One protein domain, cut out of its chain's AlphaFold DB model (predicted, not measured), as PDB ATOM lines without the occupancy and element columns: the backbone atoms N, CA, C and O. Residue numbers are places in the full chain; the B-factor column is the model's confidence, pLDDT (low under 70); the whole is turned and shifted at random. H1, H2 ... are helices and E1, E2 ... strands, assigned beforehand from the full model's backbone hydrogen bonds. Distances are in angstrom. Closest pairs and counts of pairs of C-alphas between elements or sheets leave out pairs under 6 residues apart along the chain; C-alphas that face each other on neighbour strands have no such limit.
ATOM      1  N   SER A   6     286.570 222.620 209.062       95.31
ATOM      2  CA  SER A   6     285.177 222.319 209.408       95.31
ATOM      3  C   SER A   6     284.990 222.124 210.915       95.31
ATOM      4  O   SER A   6     284.015 222.614 211.478       95.31
ATOM      5  N   TYR A   7     285.936 221.452 211.583       96.56
ATOM      6  CA  TYR A   7     285.917 221.325 213.041       96.56
ATOM      7  C   TYR A   7     286.157 222.679 213.708       96.56
ATOM      8  O   TYR A   7     285.467 223.008 214.665       96.56
ATOM      9  N   GLU A   8     287.094 223.470 213.188       97.62
ATOM     10  CA  GLU A   8     287.406 224.791 213.731       97.62
ATOM     11  C   GLU A   8     286.193 225.729 213.694       97.62
ATOM     12  O   GLU A   8     285.877 226.362 214.696       97.62
ATOM     13  N   ILE A   9     285.437 225.740 212.594       98.31
ATOM     14  CA  ILE A   9     284.195 226.516 212.481       98.31
ATOM     15  C   ILE A   9     283.168 226.061 213.531       98.31
ATOM     16  O   ILE A   9     282.570 226.891 214.214       98.31
ATOM     17  N   VAL A  10     282.993 224.749 213.729       98.12
ATOM     18  CA  VAL A  10     282.093 224.213 214.770       98.12
ATOM     19  C   VAL A  10     282.580 224.565 216.180       98.12
ATOM     20  O   VAL A  10     281.774 224.935 217.034       98.12
ATOM     21  N   ARG A  11     283.892 224.493 216.432       98.12
ATOM     22  CA  ARG A  11     284.518 224.877 217.704       98.12
ATOM     23  C   ARG A  11     284.287 226.358 218.004       98.12
ATOM     24  O   ARG A  11     283.886 226.680 219.115       98.12
ATOM     25  N   LEU A  12     284.468 227.238 217.019       98.62
ATOM     26  CA  LEU A  12     284.197 228.671 217.146       98.62
ATOM     27  C   LEU A  12     282.711 228.938 217.408       98.62
ATOM     28  O   LEU A  12     282.374 229.707 218.303       98.62
ATOM     29  N   MET A  13     281.798 228.251 216.717       98.44
ATOM     30  CA  MET A  13     280.366 228.376 217.023       98.44
ATOM     31  C   MET A  13     280.038 227.934 218.457       98.44
ATOM     32  O   MET A  13     279.237 228.576 219.134       98.44
ATOM     33  N   LYS A  14     280.701 226.885 218.967       98.00
ATOM     34  CA  LYS A  14     280.590 226.474 220.377       98.00
ATOM     35  C   LYS A  14     281.093 227.557 221.349       98.00
ATOM     36  O   LYS A  14     280.591 227.632 222.466       98.00
ATOM     37  N   GLU A  15     282.038 228.397 220.933       98.19
ATOM     38  CA  GLU A  15     282.569 229.528 221.713       98.19
ATOM     39  C   GLU A  15     281.719 230.805 221.618       98.19
ATOM     40  O   GLU A  15     282.061 231.818 222.223       98.19
ATOM     41  N   GLY A  16     280.587 230.756 220.909       97.94
ATOM     42  CA  GLY A  16     279.620 231.853 220.841       97.94
ATOM     43  C   GLY A  16     279.705 232.707 219.578       97.94
ATOM     44  O   GLY A  16     278.954 233.673 219.459       97.94
ATOM     45  N   PHE A  17     280.567 232.357 218.621       98.56
ATOM     46  CA  PHE A  17     280.568 233.006 217.310       98.56
ATOM     47  C   PHE A  17     279.325 232.605 216.504       98.56
ATOM     48  O   PHE A  17     278.912 231.443 216.507       98.56
ATOM     49  N   THR A  18     278.745 233.548 215.758       98.56
ATOM     50  CA  THR A  18     277.741 233.201 214.742       98.56
ATOM     51  C   THR A  18     278.396 232.395 213.612       98.56
ATOM     52  O   THR A  18     279.617 232.477 213.435       98.56
ATOM     53  N   PRO A  19     277.629 231.646 212.796       98.50
ATOM     54  CA  PRO A  19     278.196 230.900 211.670       98.50
ATOM     55  C   PRO A  19     279.035 231.774 210.729       98.50
ATOM     56  O   PRO A  19     280.122 231.367 210.327       98.50
ATOM     57  N   GLN A  20     278.586 233.000 210.432       98.56
ATOM     58  CA  GLN A  20     279.336 233.933 209.586       98.56
ATOM     59  C   GLN A  20     280.664 234.351 210.228       98.56
ATOM     60  O   GLN A  20     281.711 234.260 209.590       98.56
ATOM     61  N   GLN A  21     280.649 234.739 211.507       98.50
ATOM     62  CA  GLN A  21     281.873 235.124 212.210       98.50
ATOM     63  C   GLN A  21     282.861 233.953 212.329       98.50
ATOM     64  O   GLN A  21     284.069 234.150 212.199       98.50
ATOM     65  N   ALA A  22     282.356 232.738 212.560       98.56
ATOM     66  CA  ALA A  22     283.167 231.529 212.635       98.56
ATOM     67  C   ALA A  22     283.829 231.205 211.285       98.56
ATOM     68  O   ALA A  22     285.024 230.908 211.251       98.56
ATOM     69  N   CYS A  23     283.084 231.311 210.178       98.44
ATOM     70  CA  CYS A  23     283.617 231.145 208.826       98.44
ATOM     71  C   CYS A  23     284.706 232.178 208.509       98.44
ATOM     72  O   CYS A  23     285.809 231.782 208.130       98.44
ATOM     73  N   ASP A  24     284.434 233.473 208.708       98.50
ATOM     74  CA  ASP A  24     285.406 234.541 208.432       98.50
ATOM     75  C   ASP A  24     286.695 234.334 209.238       98.50
ATOM     76  O   ASP A  24     287.798 234.349 208.688       98.50
ATOM     77  N   LYS A  25     286.567 234.070 210.545       98.38
ATOM     78  CA  LYS A  25     287.715 233.848 211.428       98.38
ATOM     79  C   LYS A  25     288.540 232.634 210.998       98.38
ATOM     80  O   LYS A  25     289.746 232.766 210.808       98.38
ATOM     81  N   ALA A  26     287.905 231.476 210.807       97.81
ATOM     82  CA  ALA A  26     288.611 230.243 210.464       97.81
ATOM     83  C   ALA A  26     289.306 230.327 209.096       97.81
ATOM     84  O   ALA A  26     290.441 229.866 208.950       97.81
ATOM     85  N   VAL A  27     288.647 230.927 208.096       97.38
ATOM     86  CA  VAL A  27     289.223 231.096 206.754       97.38
ATOM     87  C   VAL A  27     290.403 232.056 206.790       97.38
ATOM     88  O   VAL A  27     291.463 231.694 206.287       97.38
ATOM     89  N   ASN A  28     290.274 233.227 207.421       97.75
ATOM     90  CA  ASN A  28     291.372 234.194 207.486       97.75
ATOM     91  C   ASN A  28     292.588 233.644 208.237       97.75
ATOM     92  O   ASN A  28     293.713 233.759 207.755       97.75
ATOM     93  N   GLU A  29     292.376 232.992 209.381       97.38
ATOM     94  CA  GLU A  29     293.479 232.420 210.156       97.38
ATOM     95  C   GLU A  29     294.196 231.306 209.390       97.38
ATOM     96  O   GLU A  29     295.428 231.261 209.383       97.38
ATOM     97  N   LEU A  30     293.457 230.419 208.716       97.12
ATOM     98  CA  LEU A  30     294.067 229.356 207.925       97.12
ATOM     99  C   LEU A  30     294.794 229.908 206.691       97.12
ATOM    100  O   LEU A  30     295.906 229.464 206.401       97.12
ATOM    101  N   ASP A  31     294.191 230.865 205.987       96.94
ATOM    102  CA  ASP A  31     294.767 231.545 204.823       96.94
ATOM    103  C   ASP A  31     296.111 232.192 205.191       96.94
ATOM    104  O   ASP A  31     297.152 231.855 204.618       96.94
ATOM    105  N   GLU A  32     296.130 233.003 206.252       97.19
ATOM    106  CA  GLU A  32     297.350 233.618 206.771       97.19
ATOM    107  C   GLU A  32     298.401 232.589 207.199       97.19
ATOM    108  O   GLU A  32     299.586 232.744 206.894       97.19
ATOM    109  N   GLN A  33     298.002 231.535 207.918       97.00
ATOM    110  CA  GLN A  33     298.929 230.491 208.361       97.00
ATOM    111  C   GLN A  33     299.565 229.757 207.178       97.00
ATOM    112  O   GLN A  33     300.755 229.425 207.222       97.00
ATOM    113  N   LEU A  34     298.795 229.482 206.123       96.50
ATOM    114  CA  LEU A  34     299.295 228.825 204.919       96.50
ATOM    115  C   LEU A  34     300.243 229.738 204.142       96.50
ATOM    116  O   LEU A  34     301.321 229.274 203.764       96.50
ATOM    117  N   ILE A  35     299.905 231.020 203.980       96.81
ATOM    118  CA  ILE A  35     300.785 232.017 203.358       96.81
ATOM    119  C   ILE A  35     302.099 232.119 204.141       96.81
ATOM    120  O   ILE A  35     303.168 231.936 203.560       96.81
ATOM    121  N   LYS A  36     302.040 232.290 205.469       97.50
ATOM    122  CA  LYS A  36     303.228 232.394 206.336       97.50
ATOM    123  C   LYS A  36     304.128 231.155 206.259       97.50
ATOM    124  O   LYS A  36     305.347 231.282 206.242       97.50
ATOM    125  N   ARG A  37     303.554 229.947 206.215       95.88
ATOM    126  CA  ARG A  37     304.324 228.686 206.242       95.88
ATOM    127  C   ARG A  37     304.784 228.194 204.872       95.88
ATOM    128  O   ARG A  37     305.696 227.377 204.809       95.88
ATOM    129  N   ARG A  38     304.096 228.572 203.792       94.31
ATOM    130  CA  ARG A  38     304.270 227.951 202.464       94.31
ATOM    131  C   ARG A  38     304.395 228.955 201.318       94.31
ATOM    132  O   ARG A  38     304.483 228.529 200.172       94.31
ATOM    133  N   GLY A  39     304.333 230.253 201.601       96.69
ATOM    134  CA  GLY A  39     304.328 231.323 200.601       96.69
ATOM    135  C   GLY A  39     303.008 231.474 199.838       96.69
ATOM    136  O   GLY A  39     302.837 232.457 199.129       96.69
ATOM    137  N   LYS A  40     302.069 230.526 199.975       95.88
ATOM    138  CA  LYS A  40     300.733 230.585 199.368       95.88
ATOM    139  C   LYS A  40     299.703 229.768 200.144       95.88
ATOM    140  O   LYS A  40     300.020 228.700 200.684       95.88
ATOM    141  N   ALA A  41     298.460 230.229 200.114       95.44
ATOM    142  CA  ALA A  41     297.283 229.417 200.389       95.44
ATOM    143  C   ALA A  41     296.718 228.871 199.068       95.44
ATOM    144  O   ALA A  41     296.925 229.458 198.010       95.44
ATOM    145  N   GLY A  42     296.074 227.705 199.122       94.25
ATOM    146  CA  GLY A  42     295.197 227.278 198.028       94.25
ATOM    147  C   GLY A  42     293.801 227.858 198.230       94.25
ATOM    148  O   GLY A  42     293.562 228.522 199.240       94.25
ATOM    149  N   ASP A  43     292.893 227.548 197.317       95.56
ATOM    150  CA  ASP A  43     291.504 227.992 197.403       95.56
ATOM    151  C   ASP A  43     290.830 227.425 198.664       95.56
ATOM    152  O   ASP A  43     290.896 226.226 198.961       95.56
ATOM    153  N   LEU A  44     290.201 228.312 199.425       95.38
ATOM    154  CA  LEU A  44     289.456 228.044 200.643       95.38
ATOM    155  C   LEU A  44     288.091 228.698 200.479       95.38
ATOM    156  O   LEU A  44     287.999 229.919 200.495       95.38
ATOM    157  N   SER A  45     287.041 227.891 200.356       96.62
ATOM    158  CA  SER A  45     285.657 228.367 200.337       96.62
ATOM    159  C   SER A  45     284.801 227.445 201.193       96.62
ATOM    160  O   SER A  45     284.772 226.232 200.974       96.62
ATOM    161  N   LEU A  46     284.172 228.004 202.222       96.75
ATOM    162  CA  LEU A  46     283.466 227.259 203.255       96.75
ATOM    163  C   LEU A  46     282.062 227.819 203.432       96.75
ATOM    164  O   LEU A  46     281.869 229.030 203.484       96.75
ATOM    165  N   VAL A  47     281.106 226.907 203.584       97.88
ATOM    166  CA  VAL A  47     279.725 227.193 203.972       97.88
ATOM    167  C   VAL A  47     279.433 226.464 205.281       97.88
ATOM    168  O   VAL A  47     279.863 225.323 205.470       97.88
ATOM    169  N   ALA A  48     278.717 227.113 206.193       98.06
ATOM    170  CA  ALA A  48     278.314 226.535 207.466       98.06
ATOM    171  C   ALA A  48     276.894 226.962 207.832       98.06
ATOM    172  O   ALA A  48     276.453 228.060 207.498       98.06
ATOM    173  N   MET A  49     276.195 226.092 208.556       97.94
ATOM    174  CA  MET A  49     274.876 226.345 209.121       97.94
ATOM    175  C   MET A  49     274.827 225.743 210.523       97.94
ATOM    176  O   MET A  49     275.380 224.664 210.747       97.94
ATOM    177  N   ASN A  50     274.199 226.432 211.473       97.25
ATOM    178  CA  ASN A  50     274.012 225.908 212.825       97.25
ATOM    179  C   ASN A  50     272.617 225.291 213.022       97.25
ATOM    180  O   ASN A  50     271.761 225.312 212.141       97.25
ATOM    181  N   ASN A  51     272.369 224.758 214.220       95.50
ATOM    182  CA  ASN A  51     271.097 224.127 214.582       95.50
ATOM    183  C   ASN A  51     269.903 225.097 214.696       95.50
ATOM    184  O   ASN A  51     268.793 224.645 214.963       95.50
ATOM    185  N   LYS A  52     270.118 226.404 214.513       95.62
ATOM    186  CA  LYS A  52     269.073 227.436 214.480       95.62
ATOM    187  C   LYS A  52     268.721 227.869 213.053       95.62
ATOM    188  O   LYS A  52     267.851 228.713 212.887       95.62
ATOM    189  N   GLY A  53     269.394 227.322 212.037       95.69
ATOM    190  CA  GLY A  53     269.229 227.737 210.642       95.69
ATOM    191  C   GLY A  53     269.981 229.023 210.277       95.69
ATOM    192  O   GLY A  53     269.884 229.477 209.139       95.69
ATOM    193  N   GLU A  54     270.759 229.595 211.201       97.62
ATOM    194  CA  GLU A  54     271.698 230.668 210.872       97.62
ATOM    195  C   GLU A  54     272.827 230.079 210.022       97.62
ATOM    196  O   GLU A  54     273.266 228.946 210.250       97.62
ATOM    197  N   TRP A  55     273.325 230.849 209.063       98.25
ATOM    198  CA  TRP A  55     274.318 230.394 208.097       98.25
ATOM    199  C   TRP A  55     275.453 231.402 207.940       98.25
ATOM    200  O   TRP A  55     275.356 232.557 208.354       98.25
ATOM    201  N   GLY A  56     276.571 230.928 207.399       98.25
ATOM    202  CA  GLY A  56     277.770 231.722 207.197       98.25
ATOM    203  C   GLY A  56     278.619 231.164 206.074       98.25
ATOM    204  O   GLY A  56     278.745 229.947 205.927       98.25
ATOM    205  N   VAL A  57     279.218 232.053 205.291       98.38
ATOM    206  CA  VAL A  57     280.074 231.695 204.160       98.38
ATOM    207  C   VAL A  57     281.328 232.542 204.198       98.38
ATOM    208  O   VAL A  57     281.240 233.740 204.445       98.38
ATOM    209  N   ALA A  58     282.482 231.926 203.954       98.19
ATOM    210  CA  ALA A  58     283.727 232.654 203.765       98.19
ATOM    211  C   ALA A  58     284.590 232.025 202.682       98.19
ATOM    212  O   ALA A  58     284.592 230.808 202.491       98.19
ATOM    213  N   THR A  59     285.323 232.874 201.969       97.88
ATOM    214  CA  THR A  59     286.161 232.473 200.843       97.88
ATOM    215  C   THR A  59     287.447 233.297 200.779       97.88
ATOM    216  O   THR A  59     287.435 234.470 201.144       97.88
ATOM    217  N   ASN A  60     288.558 232.723 200.309       96.38
ATOM    218  CA  ASN A  60     289.759 233.483 199.930       96.38
ATOM    219  C   ASN A  60     289.881 233.706 198.410       96.38
ATOM    220  O   ASN A  60     290.799 234.401 197.977       96.38
ATOM    221  N   ILE A  61     288.953 233.158 197.618       96.38
ATOM    222  CA  ILE A  61     288.865 233.376 196.170       96.38
ATOM    223  C   ILE A  61     287.766 234.388 195.819       96.38
ATOM    224  O   ILE A  61     286.772 234.480 196.546       96.38
ATOM    225  N   PRO A  62     287.913 235.125 194.703       93.44
ATOM    226  CA  PRO A  62     286.860 235.996 194.197       93.44
ATOM    227  C   PRO A  62     285.679 235.192 193.638       93.44
ATOM    228  O   PRO A  62     285.856 234.100 193.097       93.44
ATOM    229  N   ASN A  63     284.486 235.787 193.690       92.75
ATOM    230  CA  ASN A  63     283.267 235.293 193.044       92.75
ATOM    231  C   ASN A  63     282.870 233.859 193.433       92.75
ATOM    232  O   ASN A  63     282.435 233.072 192.586       92.75
ATOM    233  N   PHE A  64     282.998 233.506 194.713       96.94
ATOM    234  CA  PHE A  64     282.544 232.204 195.187       96.94
ATOM    235  C   PHE A  64     281.016 232.161 195.232       96.94
ATOM    236  O   PHE A  64     280.389 232.854 196.029       96.94
ATOM    237  N   SER A  65     280.403 231.341 194.385       96.19
ATOM    238  CA  SER A  65     278.949 231.191 194.344       96.19
ATOM    239  C   SER A  65     278.449 230.090 195.271       96.19
ATOM    240  O   SER A  65     279.005 228.990 195.271       96.19
ATOM    241  N   PHE A  66     277.351 230.341 195.978       97.31
ATOM    242  CA  PHE A  66     276.695 229.371 196.856       97.31
ATOM    243  C   PHE A  66     275.173 229.545 196.830       97.31
ATOM    244  O   PHE A  66     274.666 230.539 196.319       97.31
ATOM    245  N   SER A  67     274.434 228.575 197.367       97.31
ATOM    246  CA  SER A  67     272.980 228.679 197.527       97.31
ATOM    247  C   SER A  67     272.575 228.415 198.969       97.31
ATOM    248  O   SER A  67     273.211 227.613 199.658       97.31
ATOM    249  N   VAL A  68     271.529 229.100 199.424       97.62
ATOM    250  CA  VAL A  68     270.947 228.922 200.757       97.62
ATOM    251  C   VAL A  68     269.445 228.767 200.617       97.62
ATOM    252  O   VAL A  68     268.801 229.512 199.886       97.62
ATOM    253  N   ALA A  69     268.894 227.806 201.344       97.62
ATOM    254  CA  ALA A  69     267.465 227.667 201.565       97.62
ATOM    255  C   ALA A  69     267.259 227.291 203.034       97.62
ATOM    256  O   ALA A  69     267.951 226.416 203.559       97.62
ATOM    257  N   THR A  70     266.319 227.952 203.698       96.06
ATOM    258  CA  THR A  70     265.886 227.593 205.054       96.06
ATOM    259  C   THR A  70     264.362 227.605 205.109       96.06
ATOM    260  O   THR A  70     263.700 227.889 204.115       96.06
ATOM    261  N   LYS A  71     263.780 227.308 206.273       94.94
ATOM    262  CA  LYS A  71     262.332 227.441 206.464       94.94
ATOM    263  C   LYS A  71     261.842 228.879 206.223       94.94
ATOM    264  O   LYS A  71     260.765 229.057 205.670       94.94
ATOM    265  N   ASP A  72     262.641 229.865 206.625       93.88
ATOM    266  CA  ASP A  72     262.276 231.287 206.622       93.88
ATOM    267  C   ASP A  72     263.053 232.084 205.555       93.88
ATOM    268  O   ASP A  72     263.035 233.313 205.538       93.88
ATOM    269  N   HIS A  73     263.769 231.386 204.667       94.38
ATOM    270  CA  HIS A  73     264.574 231.980 203.604       94.38
ATOM    271  C   HIS A  73     264.408 231.175 202.320       94.38
ATOM    272  O   HIS A  73     264.811 230.008 202.262       94.38
ATOM    273  N   GLU A  74     263.817 231.797 201.302       96.94
ATOM    274  CA  GLU A  74     263.609 231.162 200.004       96.94
ATOM    275  C   GLU A  74     264.941 230.741 199.360       96.94
ATOM    276  O   GLU A  74     265.970 231.381 199.607       96.94
ATOM    277  N   PRO A  75     264.944 229.681 198.529       97.81
ATOM    278  CA  PRO A  75     266.136 229.253 197.810       97.81
ATOM    279  C   PRO A  75     266.763 230.404 197.017       97.81
ATOM    280  O   PRO A  75     266.220 230.845 196.007       97.81
ATOM    281  N   THR A  76     267.926 230.863 197.468       97.94
ATOM    282  CA  THR A  76     268.608 232.033 196.910       97.94
ATOM    283  C   THR A  76     270.047 231.678 196.571       97.94
ATOM    284  O   THR A  76     270.746 231.040 197.360       97.94
ATOM    285  N   VAL A  77     270.492 232.081 195.379       98.00
ATOM    286  CA  VAL A  77     271.891 231.969 194.953       98.00
ATOM    287  C   VAL A  77     272.595 233.282 195.260       98.00
ATOM    288  O   VAL A  77     272.096 234.354 194.928       98.00
ATOM    289  N   TYR A  78     273.768 233.182 195.865       98.19
ATOM    290  CA  TYR A  78     274.614 234.304 196.233       98.19
ATOM    291  C   TYR A  78     275.983 234.191 195.574       98.19
ATOM    292  O   TYR A  78     276.476 233.090 195.312       98.19
ATOM    293  N   VAL A  79     276.619 235.339 195.375       97.62
ATOM    294  CA  VAL A  79     278.036 235.470 195.049       97.62
ATOM    295  C   VAL A  79     278.729 236.117 196.244       97.62
ATOM    296  O   VAL A  79     278.328 237.184 196.707       97.62
ATOM    297  N   SER A  80     279.749 235.442 196.768       97.44
ATOM    298  CA  SER A  80     280.532 235.875 197.920       97.44
ATOM    299  C   SER A  80     281.891 236.404 197.493       97.44
ATOM    300  O   SER A  80     282.598 235.775 196.697       97.44
ATOM    301  N   ASN A  81     282.276 237.533 198.080       95.94
ATOM    302  CA  ASN A  81     283.608 238.107 197.975       95.94
ATOM    303  C   ASN A  81     284.164 238.419 199.365       95.94
ATOM    304  O   ASN A  81     283.411 238.661 200.306       95.94
ATOM    305  N   ARG A  82     285.493 238.450 199.485       95.56
ATOM    306  CA  ARG A  82     286.180 238.841 200.720       95.56
ATOM    307  C   ARG A  82     286.711 240.264 200.602       95.56
ATOM    308  O   ARG A  82     287.572 240.523 199.766       95.56
ATOM    309  N   ILE A  83     286.235 241.152 201.469       95.50
ATOM    310  CA  ILE A  83     286.666 242.550 201.576       95.50
ATOM    311  C   ILE A  83     287.187 242.764 202.996       95.50
ATOM    312  O   ILE A  83     286.451 242.570 203.960       95.50
ATOM    313  N   ASP A  84     288.472 243.096 203.132       93.50
ATOM    314  CA  ASP A  84     289.135 243.331 204.425       93.50
ATOM    315  C   ASP A  84     288.896 242.213 205.459       93.50
ATOM    316  O   ASP A  84     288.602 242.450 206.632       93.50
ATOM    317  N   GLY A  85     288.978 240.959 205.002       92.75
ATOM    318  CA  GLY A  85     288.766 239.774 205.840       92.75
ATOM    319  C   GLY A  85     287.302 239.482 206.183       92.75
ATOM    320  O   GLY A  85     287.035 238.527 206.906       92.75
ATOM    321  N   LYS A  86     286.341 240.252 205.674       96.69
ATOM    322  CA  LYS A  86     284.911 239.993 205.859       96.69
ATOM    323  C   LYS A  86     284.284 239.503 204.573       96.69
ATOM    324  O   LYS A  86     284.574 240.025 203.496       96.69
ATOM    325  N   SER A  87     283.397 238.529 204.696       97.44
ATOM    326  CA  SER A  87     282.635 238.057 203.549       97.44
ATOM    327  C   SER A  87     281.440 238.965 203.282       97.44
ATOM    328  O   SER A  87     280.681 239.310 204.188       97.44
ATOM    329  N   VAL A  88     281.288 239.352 202.022       97.69
ATOM    330  CA  VAL A  88     280.183 240.155 201.504       97.69
ATOM    331  C   VAL A  88     279.445 239.307 200.483       97.69
ATOM    332  O   VAL A  88     280.059 238.785 199.551       97.69
ATOM    333  N   HIS A  89     278.137 239.154 200.687       97.62
ATOM    334  CA  HIS A  89     277.279 238.292 199.879       97.62
ATOM    335  C   HIS A  89     276.280 239.138 199.109       97.62
ATOM    336  O   HIS A  89     275.512 239.893 199.702       97.62
ATOM    337  N   GLU A  90     276.262 238.967 197.796       97.75
ATOM    338  CA  GLU A  90     275.317 239.626 196.899       97.75
ATOM    339  C   GLU A  90     274.421 238.570 196.261       97.75
ATOM    340  O   GLU A  90     274.891 237.486 195.911       97.75
ATOM    341  N   VAL A  91     273.125 238.854 196.123       98.06
ATOM    342  CA  VAL A  91     272.216 237.956 195.397       98.06
ATOM    343  C   VAL A  91     272.684 237.881 193.947       98.06
ATOM    344  O   VAL A  91     272.919 238.909 193.310       98.06
ATOM    345  N   ALA A  92     272.826 236.667 193.422       97.44
ATOM    346  CA  ALA A  92     273.231 236.464 192.041       97.44
ATOM    347  C   ALA A  92     272.186 237.068 191.094       97.44
ATOM    348  O   ALA A  92     270.996 236.759 191.183       97.44
ATOM    349  N   THR A  93     272.633 237.920 190.172       97.06
ATOM    350  CA  THR A  93     271.734 238.536 189.195       97.06
ATOM    351  C   THR A  93     271.275 237.521 188.151       97.06
ATOM    352  O   THR A  93     271.891 236.466 187.959       97.06
ATOM    353  N   GLN A  94     270.212 237.852 187.420       95.88
ATOM    354  CA  GLN A  94     269.731 236.997 186.341       95.88
ATOM    355  C   GLN A  94     270.788 236.822 185.240       95.88
ATOM    356  O   GLN A  94     270.932 235.728 184.694       95.88
ATOM    357  N   GLU A  95     271.565 237.868 184.947       96.19
ATOM    358  CA  GLU A  95     272.685 237.815 184.004       96.19
ATOM    359  C   GLU A  95     273.775 236.864 184.501       96.19
ATOM    360  O   GLU A  95     274.276 236.047 183.727       96.19
ATOM    361  N   TRP A  96     274.106 236.921 185.795       95.12
ATOM    362  CA  TRP A  96     275.080 236.016 186.399       95.12
ATOM    363  C   TRP A  96     274.615 234.557 186.306       95.12
ATOM    364  O   TRP A  96     275.377 233.690 185.874       95.12
ATOM    365  N   LEU A  97     273.350 234.286 186.641       95.44
ATOM    366  CA  LEU A  97     272.756 232.947 186.561       95.44
ATOM    367  C   LEU A  97     272.741 232.416 185.122       95.44
ATOM    368  O   LEU A  97     273.083 231.255 184.888       95.44
ATOM    369  N   ALA A  98     272.393 233.266 184.153       95.56
ATOM    370  CA  ALA A  98     272.408 232.914 182.738       95.56
ATOM    371  C   ALA A  98     273.830 232.600 182.245       95.56
ATOM    372  O   ALA A  98     274.039 231.577 181.589       95.56
ATOM    373  N   ALA A  99     274.816 233.426 182.608       94.50
ATOM    374  CA  ALA A  99     276.218 233.208 182.261       94.50
ATOM    375  C   ALA A  99     276.774 231.923 182.897       94.50
ATOM    376  O   ALA A  99     277.452 231.137 182.230       94.50
ATOM    377  N   TYR A 100     276.443 231.661 184.167       92.19
ATOM    378  CA  TYR A 100     276.803 230.420 184.850       92.19
ATOM    379  C   TYR A 100     276.201 229.200 184.141       92.19
ATOM    380  O   TYR A 100     276.927 228.257 183.823       92.19
ATOM    381  N   ALA A 101     274.902 229.241 183.828       92.81
ATOM    382  CA  ALA A 101     274.199 228.164 183.137       92.81
ATOM    383  C   ALA A 101     274.756 227.900 181.729       92.81
ATOM    384  O   ALA A 101     274.858 226.743 181.324       92.81
ATOM    385  N   ALA A 102     275.127 228.949 180.989       94.44
ATOM    386  CA  ALA A 102     275.767 228.819 179.683       94.44
ATOM    387  C   ALA A 102     277.141 228.145 179.800       94.44
ATOM    388  O   ALA A 102     277.431 227.212 179.054       94.44
ATOM    389  N   ARG A 103     277.955 228.556 180.782       92.44
ATOM    390  CA  ARG A 103     279.301 228.011 181.008       92.44
ATOM    391  C   ARG A 103     279.293 226.526 181.361       92.44
ATOM    392  O   ARG A 103     280.090 225.783 180.808       92.44
ATOM    393  N   ILE A 104     278.407 226.078 182.254       90.69
ATOM    394  CA  ILE A 104     278.358 224.656 182.659       90.69
ATOM    395  C   ILE A 104     277.767 223.733 181.582       90.69
ATOM    396  O   ILE A 104     277.931 222.521 181.667       90.69
ATOM    397  N   LYS A 105     277.046 224.294 180.601       92.75
ATOM    398  CA  LYS A 105     276.488 223.564 179.451       92.75
ATOM    399  C   LYS A 105     277.410 223.586 178.232       92.75
ATOM    400  O   LYS A 105     277.116 222.900 177.254       92.75
ATOM    401  N   ALA A 106     278.471 224.392 178.260       92.25
ATOM    402  CA  ALA A 106     279.445 224.429 177.185       92.25
ATOM    403  C   ALA A 106     280.151 223.062 177.067       92.25
ATOM    404  O   ALA A 106     280.346 222.390 178.085       92.25
TER     405      ALA A 106
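Overview. This is residues 6 to 106 of the 109 residues of the protein "Asparaginase family protein" of Paeniclostridium sordellii (strain ATCC 9714 / DSM 2141 / JCM 3814 / LMG 15708 / NCIMB 10717 / 211) (UniProt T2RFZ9). A small hairpin, E1 and E2, sits in the middle, with the helices H1 and H2 packed on one side of it and a strongly twisted three-stranded meander, E3 E4 E5, on the other. H3 lies beyond the meander, and residues 101 to 106 stick out there. The printed part has 101 residues, with three named helices and five named strands in the order H1 H2 E1 E2 E3 E4 E5 H3, a mixed class; both sheets, E1 - E2 and E3 - E4 - E5, are antiparallel. It is only just compact, close to loose, with a radius of gyration of the C-alphas of 14.8 A and spans of 39 by 36 by 22 A.

Arrangement. H1, residues 6 to 14, touches H2, residues 19 to 38, by residues 19 to 26 of H2 alone; the closest C-alphas, of Ile 9 and Ala 22, are 5.1 A apart. They run opposite ways at a steep tilt of 46 degrees. E1, residues 45 to 49, and E2, residues 55 to 59, form a hairpin, with N 46 and O 58 within hydrogen-bond range at 2.8 A. The closest C-alphas of H2 and E2, Gln 20 and Gly 56, are 3.6 A apart. E3, residues 64 to 70, E4, residues 73 to 83, and E5, residues 86 to 91, form a meander, each strand the antiparallel neighbour of the one before; N 66 and O 78 are 3.0 A apart, N 79 and O 90 2.8 A, both within hydrogen-bond range. E4 bends by 79 degrees at residue 76. H3, residues 94 to 105, only grazes this sheet with residues 96 to 100, and H2 only grazes it with residues 20 to 28. In H1, H2 and H3 every O i to N i+4 pair is within hydrogen-bond range.

Along the chain. H1 begins at C-alpha 6 (285.177, 222.319, 209.408). From first to last C-alpha H2 measures 27.8 A, E4 24.6 A and E3 19.9 A. H3 ends at C-alpha 105 (276.488, 223.564, 179.451).

Size, cuts and confidence. The two C-alphas farthest apart, of Glu 15 and Ala 106, are 44.9 A apart. The printed part has no cut and no long link, and no printed residue is under 70 in pLDDT.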